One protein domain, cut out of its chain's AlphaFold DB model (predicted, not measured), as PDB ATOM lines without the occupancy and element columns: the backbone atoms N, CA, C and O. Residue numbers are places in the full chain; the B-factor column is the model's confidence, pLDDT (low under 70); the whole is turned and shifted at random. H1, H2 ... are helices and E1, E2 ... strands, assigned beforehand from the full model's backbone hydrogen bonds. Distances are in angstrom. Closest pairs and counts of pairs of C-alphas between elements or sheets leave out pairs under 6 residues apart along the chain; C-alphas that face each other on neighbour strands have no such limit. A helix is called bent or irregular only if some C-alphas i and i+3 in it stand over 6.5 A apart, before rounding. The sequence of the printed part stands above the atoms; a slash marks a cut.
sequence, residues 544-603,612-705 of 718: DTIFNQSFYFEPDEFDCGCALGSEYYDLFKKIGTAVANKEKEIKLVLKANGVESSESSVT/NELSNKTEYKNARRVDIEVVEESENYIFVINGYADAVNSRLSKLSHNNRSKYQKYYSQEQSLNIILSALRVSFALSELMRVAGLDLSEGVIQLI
ATOM      1  N   ASP A 544     250.130 313.639 143.589       51.78
ATOM      2  CA  ASP A 544     250.853 314.769 142.993       51.78
ATOM      3  C   ASP A 544     250.246 316.098 143.475       51.78
ATOM      4  O   ASP A 544     249.159 316.468 143.040       51.78
ATOM      5  N   THR A 545     250.904 316.870 144.349       62.19
ATOM      6  CA  THR A 545     250.409 318.228 144.675       62.19
ATOM      7  C   THR A 545     250.519 319.130 143.443       62.19
ATOM      8  O   THR A 545     251.591 319.636 143.116       62.19
ATOM      9  N   ILE A 546     249.397 319.352 142.763       72.00
ATOM     10  CA  ILE A 546     249.289 320.144 141.531       72.00
ATOM     11  C   ILE A 546     248.960 321.619 141.786       72.00
ATOM     12  O   ILE A 546     249.056 322.438 140.874       72.00
ATOM     13  N   PHE A 547     248.578 321.976 143.014       74.50
ATOM     14  CA  PHE A 547     248.309 323.357 143.416       74.50
ATOM     15  C   PHE A 547     248.625 323.561 144.898       74.50
ATOM     16  O   PHE A 547     248.228 322.739 145.720       74.50
ATOM     17  N   ASN A 548     249.310 324.652 145.251       79.69
ATOM     18  CA  ASN A 548     249.555 325.038 146.642       79.69
ATOM     19  C   ASN A 548     249.669 326.565 146.756       79.69
ATOM     20  O   ASN A 548     250.626 327.140 146.241       79.69
ATOM     21  N   GLN A 549     248.696 327.214 147.396       76.56
ATOM     22  CA  GLN A 549     248.641 328.673 147.498       76.56
ATOM     23  C   GLN A 549     247.970 329.133 148.798       76.56
ATOM     24  O   GLN A 549     246.950 328.583 149.214       76.56
ATOM     25  N   SER A 550     248.508 330.204 149.390       81.75
ATOM     26  CA  SER A 550     247.897 330.920 150.516       81.75
ATOM     27  C   SER A 550     247.228 332.214 150.052       81.75
ATOM     28  O   SER A 550     247.814 332.992 149.293       81.75
ATOM     29  N   PHE A 551     246.026 332.475 150.558       80.44
ATOM     30  CA  PHE A 551     245.248 333.688 150.300       80.44
ATOM     31  C   PHE A 551     245.021 334.453 151.588       80.44
ATOM     32  O   PHE A 551     244.580 333.867 152.570       80.44
ATOM     33  N   TYR A 552     245.290 335.755 151.581       83.56
ATOM     34  CA  TYR A 552     245.189 336.606 152.763       83.56
ATOM     35  C   TYR A 552     243.939 337.485 152.713       83.56
ATOM     36  O   TYR A 552     243.495 337.879 151.637       83.56
ATOM     37  N   PHE A 553     243.388 337.791 153.885       82.19
ATOM     38  CA  PHE A 553     242.116 338.497 154.041       82.19
ATOM     39  C   PHE A 553     242.262 339.707 154.963       82.19
ATOM     40  O   PHE A 553     243.031 339.679 155.932       82.19
ATOM     41  N   GLU A 554     241.464 340.746 154.729       83.06
ATOM     42  CA  GLU A 554     241.331 341.857 155.669       83.06
ATOM     43  C   GLU A 554     240.581 341.429 156.956       83.06
ATOM     44  O   GLU A 554     239.999 340.334 157.030       83.06
ATOM     45  N   PRO A 555     240.630 342.227 158.046       79.81
ATOM     46  CA  PRO A 555     239.876 341.930 159.262       79.81
ATOM     47  C   PRO A 555     238.382 341.774 158.966       79.81
ATOM     48  O   PRO A 555     237.797 342.617 158.294       79.81
ATOM     49  N   ASP A 556     237.761 340.725 159.511       78.62
ATOM     50  CA  ASP A 556     236.333 340.400 159.345       78.62
ATOM     51  C   ASP A 556     235.867 340.105 157.900       78.62
ATOM     52  O   ASP A 556     234.709 339.733 157.702       78.62
ATOM     53  N   GLU A 557     236.755 340.207 156.907       82.00
ATOM     54  CA  GLU A 557     236.493 339.861 155.508       82.00
ATOM     55  C   GLU A 557     236.567 338.344 155.311       82.00
ATOM     56  O   GLU A 557     237.458 337.668 155.849       82.00
ATOM     57  N   PHE A 558     235.631 337.800 154.533       82.19
ATOM     58  CA  PHE A 558     235.627 336.388 154.144       82.19
ATOM     59  C   PHE A 558     235.591 336.173 152.628       82.19
ATOM     60  O   PHE A 558     235.817 335.053 152.178       82.19
ATOM     61  N   ASP A 559     235.322 337.227 151.861       76.81
ATOM     62  CA  ASP A 559     235.246 337.270 150.410       76.81
ATOM     63  C   ASP A 559     236.388 338.126 149.852       76.81
ATOM     64  O   ASP A 559     236.286 339.341 149.768       76.81
ATOM     65  N   CYS A 560     237.495 337.505 149.443       63.50
ATOM     66  CA  CYS A 560     238.542 338.243 148.742       63.50
ATOM     67  C   CYS A 560     238.153 338.397 147.261       63.50
ATOM     68  O   CYS A 560     237.849 337.421 146.574       63.50
ATOM     69  N   GLY A 561     238.151 339.633 146.755       56.16
ATOM     70  CA  GLY A 561     237.633 339.999 145.425       56.16
ATOM     71  C   GLY A 561     238.338 339.399 144.196       56.16
ATOM     72  O   GLY A 561     238.035 339.810 143.079       56.16
ATOM     73  N   CYS A 562     239.269 338.456 144.360       52.91
ATOM     74  CA  CYS A 562     239.973 337.769 143.273       52.91
ATOM     75  C   CYS A 562     240.832 336.614 143.822       52.91
ATOM     76  O   CYS A 562     242.054 336.704 143.882       52.91
ATOM     77  N   ALA A 563     240.206 335.514 144.252       55.16
ATOM     78  CA  ALA A 563     240.932 334.408 144.888       55.16
ATOM     79  C   ALA A 563     241.759 333.532 143.925       55.16
ATOM     80  O   ALA A 563     242.485 332.666 144.383       55.16
ATOM     81  N   LEU A 564     241.687 333.704 142.603       64.06
ATOM     82  CA  LEU A 564     242.498 332.921 141.661       64.06
ATOM     83  C   LEU A 564     243.037 333.839 140.565       64.06
ATOM     84  O   LEU A 564     242.263 334.448 139.823       64.06
ATOM     85  N   GLY A 565     244.366 333.941 140.476       63.50
ATOM     86  CA  GLY A 565     245.039 334.613 139.366       63.50
ATOM     87  C   GLY A 565     244.643 333.981 138.030       63.50
ATOM     88  O   GLY A 565     244.334 332.788 137.965       63.50
ATOM     89  N   SER A 566     244.651 334.769 136.952       67.25
ATOM     90  CA  SER A 566     244.311 334.277 135.609       67.25
ATOM     91  C   SER A 566     245.186 333.098 135.174       67.25
ATOM     92  O   SER A 566     244.728 332.261 134.404       67.25
ATOM     93  N   GLU A 567     246.409 332.997 135.702       64.62
ATOM     94  CA  GLU A 567     247.337 331.891 135.440       64.62
ATOM     95  C   GLU A 567     246.845 330.502 135.894       64.62
ATOM     96  O   GLU A 567     247.292 329.502 135.339       64.62
ATOM     97  N   TYR A 568     245.907 330.404 136.846       75.62
ATOM     98  CA  TYR A 568     245.434 329.110 137.374       75.62
ATOM     99  C   TYR A 568     244.121 328.626 136.748       75.62
ATOM    100  O   TYR A 568     243.674 327.513 137.031       75.62
ATOM    101  N   TYR A 569     243.497 329.432 135.884       79.50
ATOM    102  CA  TYR A 569     242.219 329.083 135.255       79.50
ATOM    103  C   TYR A 569     242.309 327.796 134.431       79.50
ATOM    104  O   TYR A 569     241.420 326.947 134.516       79.50
ATOM    105  N   ASP A 570     243.392 327.623 133.673       77.75
ATOM    106  CA  ASP A 570     243.569 326.451 132.815       77.75
ATOM    107  C   ASP A 570     243.720 325.160 133.629       77.75
ATOM    108  O   ASP A 570     243.150 324.133 133.258       77.75
ATOM    109  N   LEU A 571     244.410 325.217 134.775       82.44
ATOM    110  CA  LEU A 571     244.569 324.080 135.685       82.44
ATOM    111  C   LEU A 571     243.214 323.612 136.228       82.44
ATOM    112  O   LEU A 571     242.854 322.444 136.080       82.44
ATOM    113  N   PHE A 572     242.434 324.523 136.814       84.69
ATOM    114  CA  PHE A 572     241.146 324.170 137.415       84.69
ATOM    115  C   PHE A 572     240.106 323.759 136.378       84.69
ATOM    116  O   PHE A 572     239.333 322.834 136.626       84.69
ATOM    117  N   LYS A 573     240.133 324.345 135.178       85.50
ATOM    118  CA  LYS A 573     239.305 323.886 134.057       85.50
ATOM    119  C   LYS A 573     239.663 322.462 133.621       85.50
ATOM    120  O   LYS A 573     238.774 321.682 133.273       85.50
ATOM    121  N   LYS A 574     240.950 322.100 133.661       86.12
ATOM    122  CA  LYS A 574     241.428 320.744 133.361       86.12
ATOM    123  C   LYS A 574     240.953 319.736 134.411       86.12
ATOM    124  O   LYS A 574     240.420 318.696 134.034       86.12
ATOM    125  N   ILE A 575     241.050 320.087 135.697       87.25
ATOM    126  CA  ILE A 575     240.485 319.301 136.810       87.25
ATOM    127  C   ILE A 575     238.982 319.099 136.598       87.25
ATOM    128  O   ILE A 575     238.495 317.972 136.611       87.25
ATOM    129  N   GLY A 576     238.258 320.186 136.324       86.50
ATOM    130  CA  GLY A 576     236.828 320.161 136.043       86.50
ATOM    131  C   GLY A 576     236.438 319.240 134.896       86.50
ATOM    132  O   GLY A 576     235.497 318.461 135.014       86.50
ATOM    133  N   THR A 577     237.203 319.277 133.806       87.50
ATOM    134  CA  THR A 577     236.979 318.420 132.634       87.50
ATOM    135  C   THR A 577     237.205 316.945 132.970       87.50
ATOM    136  O   THR A 577     236.363 316.117 132.634       87.50
ATOM    137  N   ALA A 578     238.289 316.615 133.680       85.94
ATOM    138  CA  ALA A 578     238.577 315.244 134.103       85.94
ATOM    139  C   ALA A 578     237.470 314.681 135.014       85.94
ATOM    140  O   ALA A 578     237.033 313.541 134.852       85.94
ATOM    141  N   VAL A 579     236.954 315.501 135.932       86.44
ATOM    142  CA  VAL A 579     235.855 315.114 136.829       86.44
ATOM    143  C   VAL A 579     234.534 314.976 136.067       86.44
ATOM    144  O   VAL A 579     233.817 313.992 136.247       86.44
ATOM    145  N   ALA A 580     234.223 315.900 135.154       85.81
ATOM    146  CA  ALA A 580     233.026 315.831 134.311       85.81
ATOM    147  C   ALA A 580     233.023 314.595 133.390       85.81
ATOM    148  O   ALA A 580     231.977 313.975 133.185       85.81
ATOM    149  N   ASN A 581     234.197 314.198 132.895       87.69
ATOM    150  CA  ASN A 581     234.396 312.984 132.103       87.69
ATOM    151  C   ASN A 581     234.405 311.694 132.942       87.69
ATOM    152  O   ASN A 581     234.497 310.609 132.372       87.69
ATOM    153  N   LYS A 582     234.285 311.792 134.276       85.31
ATOM    154  CA  LYS A 582     234.389 310.672 135.229       85.31
ATOM    155  C   LYS A 582     235.740 309.951 135.182       85.31
ATOM    156  O   LYS A 582     235.818 308.762 135.476       85.31
ATOM    157  N   GLU A 583     236.796 310.663 134.802       82.06
ATOM    158  CA  GLU A 583     238.166 310.144 134.817       82.06
ATOM    159  C   GLU A 583     238.732 310.131 136.244       82.06
ATOM    160  O   GLU A 583     239.538 309.263 136.566       82.06
ATOM    161  N   LYS A 584     238.300 311.077 137.096       82.56
ATOM    162  CA  LYS A 584     238.688 311.193 138.513       82.56
ATOM    163  C   LYS A 584     237.545 311.732 139.376       82.56
ATOM    164  O   LYS A 584     236.700 312.480 138.888       82.56
ATOM    165  N   GLU A 585     237.548 311.404 140.663       85.06
ATOM    166  CA  GLU A 585     236.619 311.949 141.665       85.06
ATOM    167  C   GLU A 585     237.246 313.099 142.469       85.06
ATOM    168  O   GLU A 585     238.460 313.279 142.472       85.06
ATOM    169  N   ILE A 586     236.437 313.895 143.178       83.25
ATOM    170  CA  ILE A 586     236.940 314.923 144.102       83.25
ATOM    171  C   ILE A 586     236.744 314.478 145.545       83.25
ATOM    172  O   ILE A 586     235.639 314.128 145.959       83.25
ATOM    173  N   LYS A 587     237.807 314.597 146.341       84.06
ATOM    174  CA  LYS A 587     237.779 314.462 147.798       84.06
ATOM    175  C   LYS A 587     238.086 315.807 148.440       84.06
ATOM    176  O   LYS A 587     239.024 316.493 148.046       84.06
ATOM    177  N   LEU A 588     237.301 316.183 149.446       82.19
ATOM    178  CA  LEU A 588     237.430 317.466 150.135       82.19
ATOM    179  C   LEU A 588     237.907 317.254 151.576       82.19
ATOM    180  O   LEU A 588     237.286 316.515 152.338       82.19
ATOM    181  N   VAL A 589     238.973 317.951 151.965       81.38
ATOM    182  CA  VAL A 589     239.467 318.060 153.342       81.38
ATOM    183  C   VAL A 589     239.404 319.532 153.738       81.38
ATOM    184  O   VAL A 589     240.291 320.320 153.427       81.38
ATOM    185  N   LEU A 590     238.321 319.916 154.410       82.19
ATOM    186  CA  LEU A 590     238.013 321.311 154.725       82.19
ATOM    187  C   LEU A 590     238.157 321.543 156.229       82.19
ATOM    188  O   LEU A 590     237.431 320.929 157.015       82.19
ATOM    189  N   LYS A 591     239.070 322.426 156.643       83.00
ATOM    190  CA  LYS A 591     239.366 322.686 158.062       83.00
ATOM    191  C   LYS A 591     239.291 324.168 158.390       83.00
ATOM    192  O   LYS A 591     239.938 324.991 157.747       83.00
ATOM    193  N   ALA A 592     238.546 324.509 159.432       85.19
ATOM    194  CA  ALA A 592     238.474 325.852 159.988       85.19
ATOM    195  C   ALA A 592     239.180 325.884 161.350       85.19
ATOM    196  O   ALA A 592     238.622 325.431 162.349       85.19
ATOM    197  N   ASN A 593     240.406 326.411 161.388       78.88
ATOM    198  CA  ASN A 593     241.279 326.342 162.568       78.88
ATOM    199  C   ASN A 593     241.021 327.460 163.594       78.88
ATOM    200  O   ASN A 593     241.589 327.453 164.685       78.88
ATOM    201  N   GLY A 594     240.187 328.448 163.261       74.75
ATOM    202  CA  GLY A 594     239.931 329.591 164.134       74.75
ATOM    203  C   GLY A 594     241.146 330.499 164.254       74.75
ATOM    204  O   GLY A 594     241.274 331.408 163.451       74.75
ATOM    205  N   VAL A 595     242.012 330.272 165.242       68.88
ATOM    206  CA  VAL A 595     243.267 331.025 165.422       68.88
ATOM    207  C   VAL A 595     244.426 330.046 165.480       68.88
ATOM    208  O   VAL A 595     244.367 329.059 166.210       68.88
ATOM    209  N   GLU A 596     245.474 330.331 164.713       62.41
ATOM    210  CA  GLU A 596     246.669 329.496 164.622       62.41
ATOM    211  C   GLU A 596     247.314 329.278 166.008       62.41
ATOM    212  O   GLU A 596     247.617 330.224 166.738       62.41
ATOM    213  N   SER A 597     247.496 328.011 166.396       46.81
ATOM    214  CA  SER A 597     247.954 327.612 167.736       46.81
ATOM    215  C   SER A 597     249.452 327.846 167.976       46.81
ATOM    216  O   SER A 597     249.883 327.890 169.129       46.81
ATOM    217  N   SER A 598     250.244 328.027 166.913       41.50
ATOM    218  CA  SER A 598     251.706 328.168 166.950       41.50
ATOM    219  C   SER A 598     252.221 329.598 167.167       41.50
ATOM    220  O   SER A 598     253.419 329.767 167.386       41.50
ATOM    221  N   GLU A 599     251.359 330.622 167.183       44.41
ATOM    222  CA  GLU A 599     251.754 332.035 167.362       44.41
ATOM    223  C   GLU A 599     251.164 332.666 168.638       44.41
ATOM    224  O   GLU A 599     250.571 333.746 168.644       44.41
ATOM    225  N   SER A 600     251.345 332.005 169.785       38.16
ATOM    226  CA  SER A 600     250.838 332.459 171.092       38.16
ATOM    227  C   SER A 600     251.508 333.725 171.675       38.16
ATOM    228  O   SER A 600     251.441 333.949 172.885       38.16
ATOM    229  N   SER A 601     252.157 334.568 170.864       39.91
ATOM    230  CA  SER A 601     252.665 335.890 171.274       39.91
ATOM    231  C   SER A 601     251.669 337.029 171.044       39.91
ATOM    232  O   SER A 601     251.898 338.140 171.524       39.91
ATOM    233  N   VAL A 602     250.543 336.778 170.373       42.91
ATOM    234  CA  VAL A 602     249.551 337.816 170.083       42.91
ATOM    235  C   VAL A 602     248.653 338.066 171.303       42.91
ATOM    236  O   VAL A 602     247.742 337.298 171.615       42.91
ATOM    237  N   THR A 603     248.919 339.149 172.036       43.03
ATOM    238  CA  THR A 603     248.108 339.596 173.178       43.03
ATOM    239  C   THR A 603     246.664 339.872 172.744       43.03
ATOM    240  O   THR A 603     246.422 340.479 171.702       43.03
ATOM    241  N   ASN A 612     243.671 350.487 163.998       56.12
ATOM    242  CA  ASN A 612     244.519 351.621 163.624       56.12
ATOM    243  C   ASN A 612     246.034 351.334 163.690       56.12
ATOM    244  O   ASN A 612     246.780 351.985 162.966       56.12
ATOM    245  N   GLU A 613     246.510 350.375 164.505       59.59
ATOM    246  CA  GLU A 613     247.963 350.165 164.728       59.59
ATOM    247  C   GLU A 613     248.469 348.723 164.542       59.59
ATOM    248  O   GLU A 613     249.646 348.508 164.245       59.59
ATOM    249  N   LEU A 614     247.614 347.712 164.729       59.47
ATOM    250  CA  LEU A 614     248.022 346.297 164.745       59.47
ATOM    251  C   LEU A 614     247.506 345.521 163.534       59.47
ATOM    252  O   LEU A 614     248.160 344.578 163.096       59.47
ATOM    253  N   SER A 615     246.380 345.951 162.957       57.56
ATOM    254  CA  SER A 615     245.747 345.324 161.794       57.56
ATOM    255  C   SER A 615     246.690 345.180 160.595       57.56
ATOM    256  O   SER A 615     246.586 344.202 159.854       57.56
ATOM    257  N   ASN A 616     247.624 346.126 160.450       63.00
ATOM    258  CA  ASN A 616     248.590 346.198 159.361       63.00
ATOM    259  C   ASN A 616     249.937 345.524 159.645       63.00
ATOM    260  O   ASN A 616     250.766 345.448 158.737       63.00
ATOM    261  N   LYS A 617     250.179 345.037 160.867       67.62
ATOM    262  CA  LYS A 617     251.415 344.308 161.170       67.62
ATOM    263  C   LYS A 617     251.415 342.958 160.457       67.62
ATOM    264  O   LYS A 617     250.399 342.265 160.433       67.62
ATOM    265  N   THR A 618     252.576 342.581 159.929       65.81
ATOM    266  CA  THR A 618     252.778 341.360 159.137       65.81
ATOM    267  C   THR A 618     252.282 340.102 159.852       65.81
ATOM    268  O   THR A 618     251.626 339.279 159.231       65.81
ATOM    269  N   GLU A 619     252.501 339.993 161.165       62.75
ATOM    270  CA  GLU A 619     252.042 338.868 162.000       62.75
ATOM    271  C   GLU A 619     250.513 338.678 161.932       62.75
ATOM    272  O   GLU A 619     250.020 337.591 161.647       62.75
ATOM    273  N   TYR A 620     249.739 339.758 162.088       67.94
ATOM    274  CA  TYR A 620     248.276 339.685 162.027       67.94
ATOM    275  C   TYR A 620     247.755 339.489 160.604       67.94
ATOM    276  O   TYR A 620     246.731 338.836 160.429       67.94
ATOM    277  N   LYS A 621     248.438 340.034 159.587       71.94
ATOM    278  CA  LYS A 621     248.089 339.769 158.182       71.94
ATOM    279  C   LYS A 621     248.295 338.294 157.839       71.94
ATOM    280  O   LYS A 621     247.400 337.677 157.272       71.94
ATOM    281  N   ASN A 622     249.416 337.715 158.265       72.62
ATOM    282  CA  ASN A 622     249.747 336.318 157.994       72.62
ATOM    283  C   ASN A 622     248.801 335.336 158.697       72.62
ATOM    284  O   ASN A 622     248.517 334.270 158.152       72.62
ATOM    285  N   ALA A 623     248.274 335.698 159.867       71.44
ATOM    286  CA  ALA A 623     247.283 334.895 160.583       71.44
ATOM    287  C   ALA A 623     245.884 334.899 159.925       71.44
ATOM    288  O   ALA A 623     245.057 334.032 160.211       71.44
ATOM    289  N   ARG A 624     245.583 335.856 159.033       82.75
ATOM    290  CA  ARG A 624     244.305 335.939 158.303       82.75
ATOM    291  C   ARG A 624     244.434 335.304 156.923       82.75
ATOM    292  O   ARG A 624     244.437 336.019 155.922       82.75
ATOM    293  N   ARG A 625     244.537 333.979 156.858       85.81
ATOM    294  CA  ARG A 625     244.752 333.292 155.579       85.81
ATOM    295  C   ARG A 625     243.870 332.074 155.348       85.81
ATOM    296  O   ARG A 625     243.298 331.524 156.287       85.81
ATOM    297  N   VAL A 626     243.784 331.659 154.091       85.88
ATOM    298  CA  VAL A 626     243.338 330.331 153.666       85.88
ATOM    299  C   VAL A 626     244.468 329.685 152.886       85.88
ATOM    300  O   VAL A 626     244.918 330.252 151.895       85.88
ATOM    301  N   ASP A 627     244.884 328.506 153.319       82.81
ATOM    302  CA  ASP A 627     245.874 327.683 152.637       82.81
ATOM    303  C   ASP A 627     245.133 326.618 151.824       82.81
ATOM    304  O   ASP A 627     244.318 325.870 152.372       82.81
ATOM    305  N   ILE A 628     245.384 326.580 150.517       83.25
ATOM    306  CA  ILE A 628     244.754 325.659 149.570       83.25
ATOM    307  C   ILE A 628     245.831 324.768 148.982       83.25
ATOM    308  O   ILE A 628     246.783 325.257 148.380       83.25
ATOM    309  N   GLU A 629     245.630 323.466 149.089       82.69
ATOM    310  CA  GLU A 629     246.443 322.452 148.445       82.69
ATOM    311  C   GLU A 629     245.537 321.534 147.616       82.69
ATOM    312  O   GLU A 629     244.484 321.107 148.088       82.69
ATOM    313  N   VAL A 630     245.914 321.246 146.369       79.88
ATOM    314  CA  VAL A 630     245.229 320.255 145.531       79.88
ATOM    315  C   VAL A 630     246.211 319.178 145.154       79.88
ATOM    316  O   VAL A 630     247.285 319.470 144.628       79.88
ATOM    317  N   VAL A 631     245.809 317.943 145.403       75.69
ATOM    318  CA  VAL A 631     246.650 316.773 145.251       75.69
ATOM    319  C   VAL A 631     245.987 315.777 144.311       75.69
ATOM    320  O   VAL A 631     244.849 315.374 144.521       75.69
ATOM    321  N   GLU A 632     246.666 315.414 143.238       77.88
ATOM    322  CA  GLU A 632     246.204 314.508 142.202       77.88
ATOM    323  C   GLU A 632     246.651 313.074 142.508       77.88
ATOM    324  O   GLU A 632     247.819 312.723 142.414       77.88
ATOM    325  N   GLU A 633     245.704 312.214 142.845       71.31
ATOM    326  CA  GLU A 633     245.893 310.769 142.938       71.31
ATOM    327  C   GLU A 633     245.532 310.084 141.612       71.31
ATOM    328  O   GLU A 633     244.998 310.702 140.686       71.31
ATOM    329  N   SER A 634     245.777 308.772 141.521       71.69
ATOM    330  CA  SER A 634     245.378 307.954 140.368       71.69
ATOM    331  C   SER A 634     243.887 308.077 140.043       71.69
ATOM    332  O   SER A 634     243.534 308.200 138.873       71.69
ATOM    333  N   GLU A 635     243.029 308.099 141.065       75.88
ATOM    334  CA  GLU A 635     241.566 308.099 140.914       75.88
ATOM    335  C   GLU A 635     240.894 309.379 141.429       75.88
ATOM    336  O   GLU A 635     239.705 309.581 141.198       75.88
ATOM    337  N   ASN A 636     241.622 310.255 142.133       78.06
ATOM    338  CA  ASN A 636     241.024 311.383 142.849       78.06
ATOM    339  C   ASN A 636     241.808 312.682 142.660       78.06
ATOM    340  O   ASN A 636     243.020 312.667 142.493       78.06
ATOM    341  N   TYR A 637     241.131 313.813 142.816       81.88
ATOM    342  CA  TYR A 637     241.733 315.074 143.228       81.88
ATOM    343  C   TYR A 637     241.342 315.354 144.680       81.88
ATOM    344  O   TYR A 637     240.158 315.458 145.005       81.88
ATOM    345  N   ILE A 638     242.323 315.486 145.562       82.19
ATOM    346  CA  ILE A 638     242.138 315.823 146.971       82.19
ATOM    347  C   ILE A 638     242.365 317.319 147.150       82.19
ATOM    348  O   ILE A 638     243.478 317.806 146.990       82.19
ATOM    349  N   PHE A 639     241.322 318.046 147.528       83.69
ATOM    350  CA  PHE A 639     241.398 319.460 147.877       83.69
ATOM    351  C   PHE A 639     241.514 319.593 149.392       83.69
ATOM    352  O   PHE A 639     240.565 319.289 150.117       83.69
ATOM    353  N   VAL A 640     242.653 320.075 149.876       83.44
ATOM    354  CA  VAL A 640     242.889 320.398 151.282       83.44
ATOM    355  C   VAL A 640     242.815 321.912 151.450       83.44
ATOM    356  O   VAL A 640     243.660 322.643 150.944       83.44
ATOM    357  N   ILE A 641     241.793 322.399 152.157       86.06
ATOM    358  CA  ILE A 641     241.558 323.833 152.365       86.06
ATOM    359  C   ILE A 641     241.542 324.119 153.864       86.06
ATOM    360  O   ILE A 641     240.631 323.697 154.581       86.06
ATOM    361  N   ASN A 642     242.544 324.860 154.332       84.94
ATOM    362  CA  ASN A 642     242.709 325.238 155.732       84.94
ATOM    363  C   ASN A 642     242.470 326.736 155.907       84.94
ATOM    364  O   ASN A 642     243.201 327.553 155.362       84.94
ATOM    365  N   GLY A 643     241.466 327.108 156.694       84.81
ATOM    366  CA  GLY A 643     241.197 328.496 157.049       84.81
ATOM    367  C   GLY A 643     241.809 328.887 158.387       84.81
ATOM    368  O   GLY A 643     241.868 328.077 159.320       84.81
ATOM    369  N   TYR A 644     242.184 330.160 158.478       85.25
ATOM    370  CA  TYR A 644     242.704 330.804 159.674       85.25
ATOM    371  C   TYR A 644     242.135 332.223 159.819       85.25
ATOM    372  O   TYR A 644     241.847 332.932 158.845       85.25
ATOM    373  N   ALA A 645     241.969 332.647 161.064       81.12
ATOM    374  CA  ALA A 645     241.706 334.017 161.461       81.12
ATOM    375  C   ALA A 645     242.725 334.442 162.527       81.12
ATOM    376  O   ALA A 645     243.350 333.625 163.203       81.12
ATOM    377  N   ASP A 646     242.905 335.750 162.671       75.12
ATOM    378  CA  ASP A 646     243.807 336.287 163.684       75.12
ATOM    379  C   ASP A 646     243.232 336.154 165.109       75.12
ATOM    380  O   ASP A 646     242.085 335.756 165.318       75.12
ATOM    381  N   ALA A 647     244.040 336.492 166.118       69.50
ATOM    382  CA  ALA A 647     243.671 336.370 167.529       69.50
ATOM    383  C   ALA A 647     242.669 337.430 168.035       69.50
ATOM    384  O   ALA A 647     242.314 337.424 169.219       69.50
ATOM    385  N   VAL A 648     242.220 338.359 167.188       70.94
ATOM    386  CA  VAL A 648     241.237 339.383 167.544       70.94
ATOM    387  C   VAL A 648     239.836 338.853 167.307       70.94
ATOM    388  O   VAL A 648     239.549 338.228 166.294       70.94
ATOM    389  N   ASN A 649     238.945 339.102 168.268       69.06
ATOM    390  CA  ASN A 649     237.554 338.680 168.160       69.06
ATOM    391  C   ASN A 649     236.909 339.291 166.910       69.06
ATOM    392  O   ASN A 649     236.750 340.516 166.833       69.06
ATOM    393  N   SER A 650     236.495 338.431 165.984       74.25
ATOM    394  CA  SER A 650     235.815 338.834 164.763       74.25
ATOM    395  C   SER A 650     234.473 339.492 165.071       74.25
ATOM    396  O   SER A 650     233.748 339.082 165.983       74.25
ATOM    397  N   ARG A 651     234.102 340.511 164.299       75.06
ATOM    398  CA  ARG A 651     232.847 341.265 164.449       75.06
ATOM    399  C   ARG A 651     231.872 340.958 163.315       75.06
ATOM    400  O   ARG A 651     231.360 341.860 162.651       75.06
ATOM    401  N   LEU A 652     231.533 339.679 163.159       69.75
ATOM    402  CA  LEU A 652     230.590 339.202 162.133       69.75
ATOM    403  C   LEU A 652     229.187 339.837 162.240       69.75
ATOM    404  O   LEU A 652     228.448 339.886 161.262       69.75
ATOM    405  N   SER A 653     228.821 340.387 163.405       58.66
ATOM    406  CA  SER A 653     227.540 341.075 163.635       58.66
ATOM    407  C   SER A 653     227.346 342.361 162.817       58.66
ATOM    408  O   SER A 653     226.212 342.838 162.720       58.66
ATOM    409  N   LYS A 654     228.417 342.907 162.222       56.62
ATOM    410  CA  LYS A 654     228.387 344.078 161.328       56.62
ATOM    411  C   LYS A 654     228.172 343.733 159.847       56.62
ATOM    412  O   LYS A 654     228.032 344.650 159.043       56.62
ATOM    413  N   LEU A 655     228.142 342.450 159.480       56.78
ATOM    414  CA  LEU A 655     227.887 342.018 158.104       56.78
ATOM    415  C   LEU A 655     226.425 342.292 157.700       56.78
ATOM    416  O   LEU A 655     225.519 342.286 158.539       56.78
ATOM    417  N   SER A 656     226.198 342.547 156.407       55.84
ATOM    418  CA  SER A 656     224.874 342.862 155.850       55.84
ATOM    419  C   SER A 656     223.830 341.777 156.173       55.84
ATOM    420  O   SER A 656     224.164 340.610 156.384       55.84
ATOM    421  N   HIS A 657     222.541 342.142 156.200       54.19
ATOM    422  CA  HIS A 657     221.449 341.222 156.563       54.19
ATOM    423  C   HIS A 657     221.425 339.944 155.692       54.19
ATOM    424  O   HIS A 657     221.110 338.869 156.197       54.19
ATOM    425  N   ASN A 658     221.869 340.040 154.430       56.41
ATOM    426  CA  ASN A 658     221.994 338.918 153.487       56.41
ATOM    427  C   ASN A 658     223.098 337.908 153.841       56.41
ATOM    428  O   ASN A 658     223.041 336.765 153.398       56.41
ATOM    429  N   ASN A 659     224.090 338.293 154.645       59.56
ATOM    430  CA  ASN A 659     225.176 337.401 155.054       59.56
ATOM    431  C   ASN A 659     224.862 336.649 156.360       59.56
ATOM    432  O   ASN A 659     225.595 335.729 156.715       59.56
ATOM    433  N   ARG A 660     223.756 336.978 157.053       60.28
ATOM    434  CA  ARG A 660     223.366 336.318 158.315       60.28
ATOM    435  C   ARG A 660     223.015 334.845 158.164       60.28
ATOM    436  O   ARG A 660     223.441 334.032 158.981       60.28
ATOM    437  N   SER A 661     222.292 334.495 157.106       62.47
ATOM    438  CA  SER A 661     221.945 333.103 156.795       62.47
ATOM    439  C   SER A 661     223.183 332.247 156.496       62.47
ATOM    440  O   SER A 661     223.209 331.068 156.841       62.47
ATOM    441  N   LYS A 662     224.244 332.842 155.927       64.25
ATOM    442  CA  LYS A 662     225.482 332.140 155.549       64.25
ATOM    443  C   LYS A 662     226.322 331.679 156.740       64.25
ATOM    444  O   LYS A 662     227.015 330.678 156.612       64.25
ATOM    445  N   TYR A 663     226.276 332.370 157.880       68.75
ATOM    446  CA  TYR A 663     227.050 331.975 159.064       68.75
ATOM    447  C   TYR A 663     226.218 331.282 160.148       68.75
ATOM    448  O   TYR A 663     226.793 330.608 160.997       68.75
ATOM    449  N   GLN A 664     224.881 331.386 160.115       64.81
ATOM    450  CA  GLN A 664     223.989 330.654 161.030       64.81
ATOM    451  C   GLN A 664     224.211 329.134 160.984       64.81
ATOM    452  O   GLN A 664     224.113 328.487 162.020       64.81
ATOM    453  N   LYS A 665     224.583 328.578 159.820       68.31
ATOM    454  CA  LYS A 665     224.910 327.149 159.653       68.31
ATOM    455  C   LYS A 665     226.146 326.682 160.432       68.31
ATOM    456  O   LYS A 665     226.245 325.505 160.750       68.31
ATOM    457  N   TYR A 666     227.067 327.592 160.750       68.12
ATOM    458  CA  TYR A 666     228.270 327.310 161.543       68.12
ATOM    459  C   TYR A 666     228.142 327.825 162.980       68.12
ATOM    460  O   TYR A 666     229.107 327.793 163.733       68.12
ATOM    461  N   TYR A 667     226.983 328.365 163.355       62.62
ATOM    462  CA  TYR A 667     226.799 329.020 164.639       62.62
ATOM    463  C   TYR A 667     226.309 328.019 165.687       62.62
ATOM    464  O   TYR A 667     225.172 327.553 165.630       62.62
ATOM    465  N   SER A 668     227.134 327.747 166.695       58.97
ATOM    466  CA  SER A 668     226.699 327.171 167.971       58.97
ATOM    467  C   SER A 668     227.037 328.140 169.109       58.97
ATOM    468  O   SER A 668     227.961 328.945 168.990       58.97
ATOM    469  N   GLN A 669     226.296 328.095 170.224       51.38
ATOM    470  CA  GLN A 669     226.557 328.979 171.377       51.38
ATOM    471  C   GLN A 669     227.956 328.775 172.002       51.38
ATOM    472  O   GLN A 669     228.387 329.600 172.803       51.38
ATOM    473  N   GLU A 670     228.672 327.715 171.620       48.41
ATOM    474  CA  GLU A 670     229.953 327.302 172.203       48.41
ATOM    475  C   GLU A 670     231.185 327.671 171.349       48.41
ATOM    476  O   GLU A 670     232.316 327.438 171.775       48.41
ATOM    477  N   GLN A 671     231.011 328.261 170.159       61.56
ATOM    478  CA  GLN A 671     232.113 328.514 169.218       61.56
ATOM    479  C   GLN A 671     232.543 329.987 169.130       61.56
ATOM    480  O   GLN A 671     231.743 330.919 169.197       61.56
ATOM    481  N   SER A 672     233.849 330.200 168.936       72.06
ATOM    482  CA  SER A 672     234.438 331.520 168.681       72.06
ATOM    483  C   SER A 672     234.017 332.065 167.310       72.06
ATOM    484  O   SER A 672     234.064 331.341 166.315       72.06
ATOM    485  N   LEU A 673     233.714 333.369 167.222       77.25
ATOM    486  CA  LEU A 673     233.440 334.049 165.945       77.25
ATOM    487  C   LEU A 673     234.612 333.941 164.948       77.25
ATOM    488  O   LEU A 673     234.384 334.016 163.746       77.25
ATOM    489  N   ASN A 674     235.836 333.695 165.423       79.31
ATOM    490  CA  ASN A 674     237.019 333.516 164.576       79.31
ATOM    491  C   ASN A 674     237.005 332.154 163.868       79.31
ATOM    492  O   ASN A 674     237.415 332.053 162.715       79.31
ATOM    493  N   ILE A 675     236.491 331.110 164.531       80.62
ATOM    494  CA  ILE A 675     236.278 329.787 163.915       80.62
ATOM    495  C   ILE A 675     235.224 329.908 162.816       80.62
ATOM    496  O   ILE A 675     235.413 329.396 161.715       80.62
ATOM    497  N   ILE A 676     234.158 330.667 163.079       82.25
ATOM    498  CA  ILE A 676     233.109 330.936 162.093       82.25
ATOM    499  C   ILE A 676     233.667 331.734 160.907       82.25
ATOM    500  O   ILE A 676     233.420 331.368 159.761       82.25
ATOM    501  N   LEU A 677     234.455 332.786 161.155       84.81
ATOM    502  CA  LEU A 677     235.096 333.568 160.093       84.81
ATOM    503  C   LEU A 677     236.025 332.698 159.236       84.81
ATOM    504  O   LEU A 677     235.980 332.755 158.009       84.81
ATOM    505  N   SER A 678     236.823 331.845 159.875       86.31
ATOM    506  CA  SER A 678     237.668 330.868 159.194       86.31
ATOM    507  C   SER A 678     236.852 329.897 158.329       86.31
ATOM    508  O   SER A 678     237.268 329.601 157.212       86.31
ATOM    509  N   ALA A 679     235.705 329.412 158.807       85.62
ATOM    510  CA  ALA A 679     234.836 328.513 158.045       85.62
ATOM    511  C   ALA A 679     234.196 329.209 156.833       85.62
ATOM    512  O   ALA A 679     234.108 328.619 155.755       85.62
ATOM    513  N   LEU A 680     233.802 330.479 156.979       84.69
ATOM    514  CA  LEU A 680     233.293 331.289 155.869       84.69
ATOM    515  C   LEU A 680     234.342 331.470 154.769       84.69
ATOM    516  O   LEU A 680     234.011 331.334 153.595       84.69
ATOM    517  N   ARG A 681     235.605 331.710 155.140       87.19
ATOM    518  CA  ARG A 681     236.715 331.839 154.184       87.19
ATOM    519  C   ARG A 681     236.982 330.541 153.422       87.19
ATOM    520  O   ARG A 681     237.150 330.573 152.208       87.19
ATOM    521  N   VAL A 682     236.961 329.398 154.113       86.31
ATOM    522  CA  VAL A 682     237.091 328.064 153.491       86.31
ATOM    523  C   VAL A 682     235.947 327.806 152.505       86.31
ATOM    524  O   VAL A 682     236.187 327.388 151.376       86.31
ATOM    525  N   SER A 683     234.708 328.102 152.909       85.44
ATOM    526  CA  SER A 683     233.503 327.957 152.076       85.44
ATOM    527  C   SER A 683     233.543 328.860 150.839       85.44
ATOM    528  O   SER A 683     233.203 328.409 149.742       85.44
ATOM    529  N   PHE A 684     234.022 330.100 150.985       85.25
ATOM    530  CA  PHE A 684     234.203 331.026 149.868       85.25
ATOM    531  C   PHE A 684     235.277 330.533 148.892       85.25
ATOM    532  O   PHE A 684     235.009 330.424 147.698       85.25
ATOM    533  N   ALA A 685     236.458 330.168 149.400       85.50
ATOM    534  CA  ALA A 685     237.555 329.659 148.581       85.50
ATOM    535  C   ALA A 685     237.154 328.399 147.799       85.50
ATOM    536  O   ALA A 685     237.411 328.307 146.601       85.50
ATOM    537  N   LEU A 686     236.459 327.460 148.449       86.00
ATOM    538  CA  LEU A 686     235.933 326.267 147.788       86.00
ATOM    539  C   LEU A 686     234.937 326.624 146.679       86.00
ATOM    540  O   LEU A 686     235.066 326.121 145.567       86.00
ATOM    541  N   SER A 687     233.966 327.493 146.970       83.31
ATOM    542  CA  SER A 687     232.964 327.926 145.984       83.31
ATOM    543  C   SER A 687     233.620 328.522 144.741       83.31
ATOM    544  O   SER A 687     233.209 328.231 143.621       83.31
ATOM    545  N   GLU A 688     234.669 329.319 144.931       83.75
ATOM    546  CA  GLU A 688     235.368 329.969 143.829       83.75
ATOM    547  C   GLU A 688     236.197 328.979 142.999       83.75
ATOM    548  O   GLU A 688     236.145 329.018 141.770       83.75
ATOM    549  N   LEU A 689     236.884 328.030 143.644       84.00
ATOM    550  CA  LEU A 689     237.588 326.939 142.957       84.00
ATOM    551  C   LEU A 689     236.630 326.093 142.116       84.00
ATOM    552  O   LEU A 689     236.921 325.792 140.960       84.00
ATOM    553  N   MET A 690     235.473 325.740 142.679       83.88
ATOM    554  CA  MET A 690     234.458 324.945 141.986       83.88
ATOM    555  C   MET A 690     233.840 325.718 140.821       83.88
ATOM    556  O   MET A 690     233.689 325.168 139.730       83.88
ATOM    557  N   ARG A 691     233.593 327.023 140.995       84.69
ATOM    558  CA  ARG A 691     233.138 327.910 139.919       84.69
ATOM    559  C   ARG A 691     234.131 327.946 138.757       84.69
ATOM    560  O   ARG A 691     233.711 327.848 137.606       84.69
ATOM    561  N   VAL A 692     235.430 328.083 139.037       83.00
ATOM    562  CA  VAL A 692     236.476 328.090 137.998       83.00
ATOM    563  C   VAL A 692     236.623 326.714 137.345       83.00
ATOM    564  O   VAL A 692     236.795 326.632 136.129       83.00
ATOM    565  N   ALA A 693     236.487 325.637 138.118       82.62
ATOM    566  CA  ALA A 693     236.487 324.275 137.595       82.62
ATOM    567  C   ALA A 693     235.208 323.920 136.810       82.62
ATOM    568  O   ALA A 693     235.180 322.903 136.128       82.62
ATOM    569  N   GLY A 694     234.149 324.734 136.861       83.19
ATOM    570  CA  GLY A 694     232.867 324.405 136.226       83.19
ATOM    571  C   GLY A 694     232.160 323.220 136.890       83.19
ATOM    572  O   GLY A 694     231.449 322.473 136.222       83.19
ATOM    573  N   LEU A 695     232.381 323.038 138.193       81.06
ATOM    574  CA  LEU A 695     231.817 321.962 138.997       81.06
ATOM    575  C   LEU A 695     230.782 322.523 139.973       81.06
ATOM    576  O   LEU A 695     230.960 323.606 140.526       81.06
ATOM    577  N   ASP A 696     229.718 321.759 140.205       71.31
ATOM    578  CA  ASP A 696     228.696 322.061 141.206       71.31
ATOM    579  C   ASP A 696     228.751 320.974 142.285       71.31
ATOM    580  O   ASP A 696     228.159 319.902 142.150       71.31
ATOM    581  N   LEU A 697     229.572 321.202 143.313       62.66
ATOM    582  CA  LEU A 697     229.667 320.309 144.465       62.66
ATOM    583  C   LEU A 697     228.876 320.895 145.632       62.66
ATOM    584  O   LEU A 697     229.060 322.053 146.006       62.66
ATOM    585  N   SER A 698     228.054 320.061 146.269       57.47
ATOM    586  CA  SER A 698     227.495 320.375 147.583       57.47
ATOM    587  C   SER A 698     228.638 320.597 148.577       57.47
ATOM    588  O   SER A 698     229.524 319.745 148.665       57.47
ATOM    589  N   GLU A 699     228.623 321.717 149.311       58.28
ATOM    590  CA  GLU A 699     229.645 322.065 150.307       58.28
ATOM    591  C   GLU A 699     229.983 320.849 151.188       58.28
ATOM    592  O   GLU A 699     229.134 320.349 151.929       58.28
ATOM    593  N   GLY A 700     231.218 320.347 151.087       60.22
ATOM    594  CA  GLY A 700     231.695 319.270 151.952       60.22
ATOM    595  C   GLY A 700     231.600 319.657 153.433       60.22
ATOM    596  O   GLY A 700     231.530 320.837 153.784       60.22
ATOM    597  N   VAL A 701     231.618 318.668 154.330       69.56
ATOM    598  CA  VAL A 701     231.574 318.930 155.777       69.56
ATOM    599  C   VAL A 701     232.846 319.675 156.202       69.56
ATOM    600  O   VAL A 701     233.937 319.109 156.177       69.56
ATOM    601  N   ILE A 702     232.711 320.941 156.607       74.06
ATOM    602  CA  ILE A 702     233.824 321.732 157.151       74.06
ATOM    603  C   ILE A 702     234.069 321.322 158.602       74.06
ATOM    604  O   ILE A 702     233.207 321.500 159.464       74.06
ATOM    605  N   GLN A 703     235.263 320.808 158.885       75.50
ATOM    606  CA  GLN A 703     235.685 320.476 160.241       75.50
ATOM    607  C   GLN A 703     236.044 321.753 161.001       75.50
ATOM    608  O   GLN A 703     236.982 322.468 160.644       75.50
ATOM    609  N   LEU A 704     235.294 322.043 162.061       75.50
ATOM    610  CA  LEU A 704     235.524 323.185 162.940       75.50
ATOM    611  C   LEU A 704     236.475 322.755 164.061       75.50
ATOM    612  O   LEU A 704     236.096 321.941 164.900       75.50
ATOM    613  N   ILE A 705     237.700 323.283 164.077       65.69
ATOM    614  CA  ILE A 705     238.743 322.892 165.032       65.69
ATOM    615  C   ILE A 705     238.865 323.984 166.108       65.69
ATOM    616  O   ILE A 705     239.291 325.101 165.803       65.69
TER     617      ILE A 705
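Overview. This is residues 544 to 603 and 612 to 705 of the 718 residues of an uncharacterized protein of Labilibacter sediminis (UniProt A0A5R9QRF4). A twisted sheet of four strands forms a wall, with the long helix H4 laid slantwise over one face and H1 over one end of that same face, crosswise to H4 and meeting its last residues. The short H2 is on the opposite face at the other end of the sheet, beside the strands, and H3 lies off the sheet beyond H4. The 154 printed residues run E1 H1 E2 H2 E3 E4 H3 H4, four helices and four strands; the sheet order E1, E3, E4, E2 is mixed, and the class is mixed, helices and strands. The whole is compact, with a radius of gyration of the C-alphas of 16.1 A, and elongated, spanning 49 by 31 by 25 A.

Arrangement. The inner strands E3, residues 625 to 632, and E4, residues 636 to 645, form an antiparallel hairpin, with N 629 and O 640 2.8 A apart. Edge strand E1, residues 544 to 552, is antiparallel to E3, with N 549 and O 628 at 2.9 A. Edge strand E2, residues 585 to 595, is parallel to E4, with N 589 and O 639 at 2.8 A. H4, residues 673 to 693, is over E3, E4 and E2 at a height over the sheet of 7.9 A; the C-alphas of Gly 594 and Ile 675, the closest of E2 and H4, are 3.7 A apart. On the local plane H4 and E4 stand at 32 degrees, only just slantwise. H1, residues 566 to 580, is on the same face, and its Gly 576 comes closest to Ala 693 of H4, 4.4 A between C-alphas; they touch, about perpendicular at 76 degrees. E1, H1 and E2 make a split strand-helix-strand unit, two strands running the same way with E3 and E4 between them, with a right-handed crossover. H2, residues 618 to 623, is on the opposite face, over none of the strands. H3, residues 657 to 664, is not on the sheet and only just touches H4, with 3 pairs of C-alphas within 8 A, the closest Tyr 663 and Ile 676 at 6.9 A. In H2 and H4 every O i to N i+4 pair is within hydrogen-bond range; in H1 9 of 11 are, and in H3 1 of 4, beside 3 of 5 O i to N i+3 pairs.

Along the chain. E2 spans 31.2 A, H4 30.1 A, E4 29.3 A, E1 24.6 A, E3 23.1 A and H1 21.7 A. E1 begins at C-alpha 544 (250.853, 314.769, 142.993), and H4 ends at C-alpha 693 (236.487, 324.275, 137.595). H1 is irregular, with C-alphas 567 and 570 7.1 A apart, and H3 only just, with C-alphas 658 and 661 6.7 A apart.

Size, cuts and confidence. The farthest C-alphas, Asn 581 and Glu 613, are 51.3 A apart. Residues 604 to 611 are not printed, and C-alphas 603 and 612 are 15.8 A apart across the cut. The links E1 to H1 and E4 to H3 are long. Residues 703 to 704 pair, parallel, with 591 to 592 of E2. Mean pLDDT of the printed part is 73.1, and 56 residues are under 70, among them 595 to 603, 612 to 620 and 652 to 671.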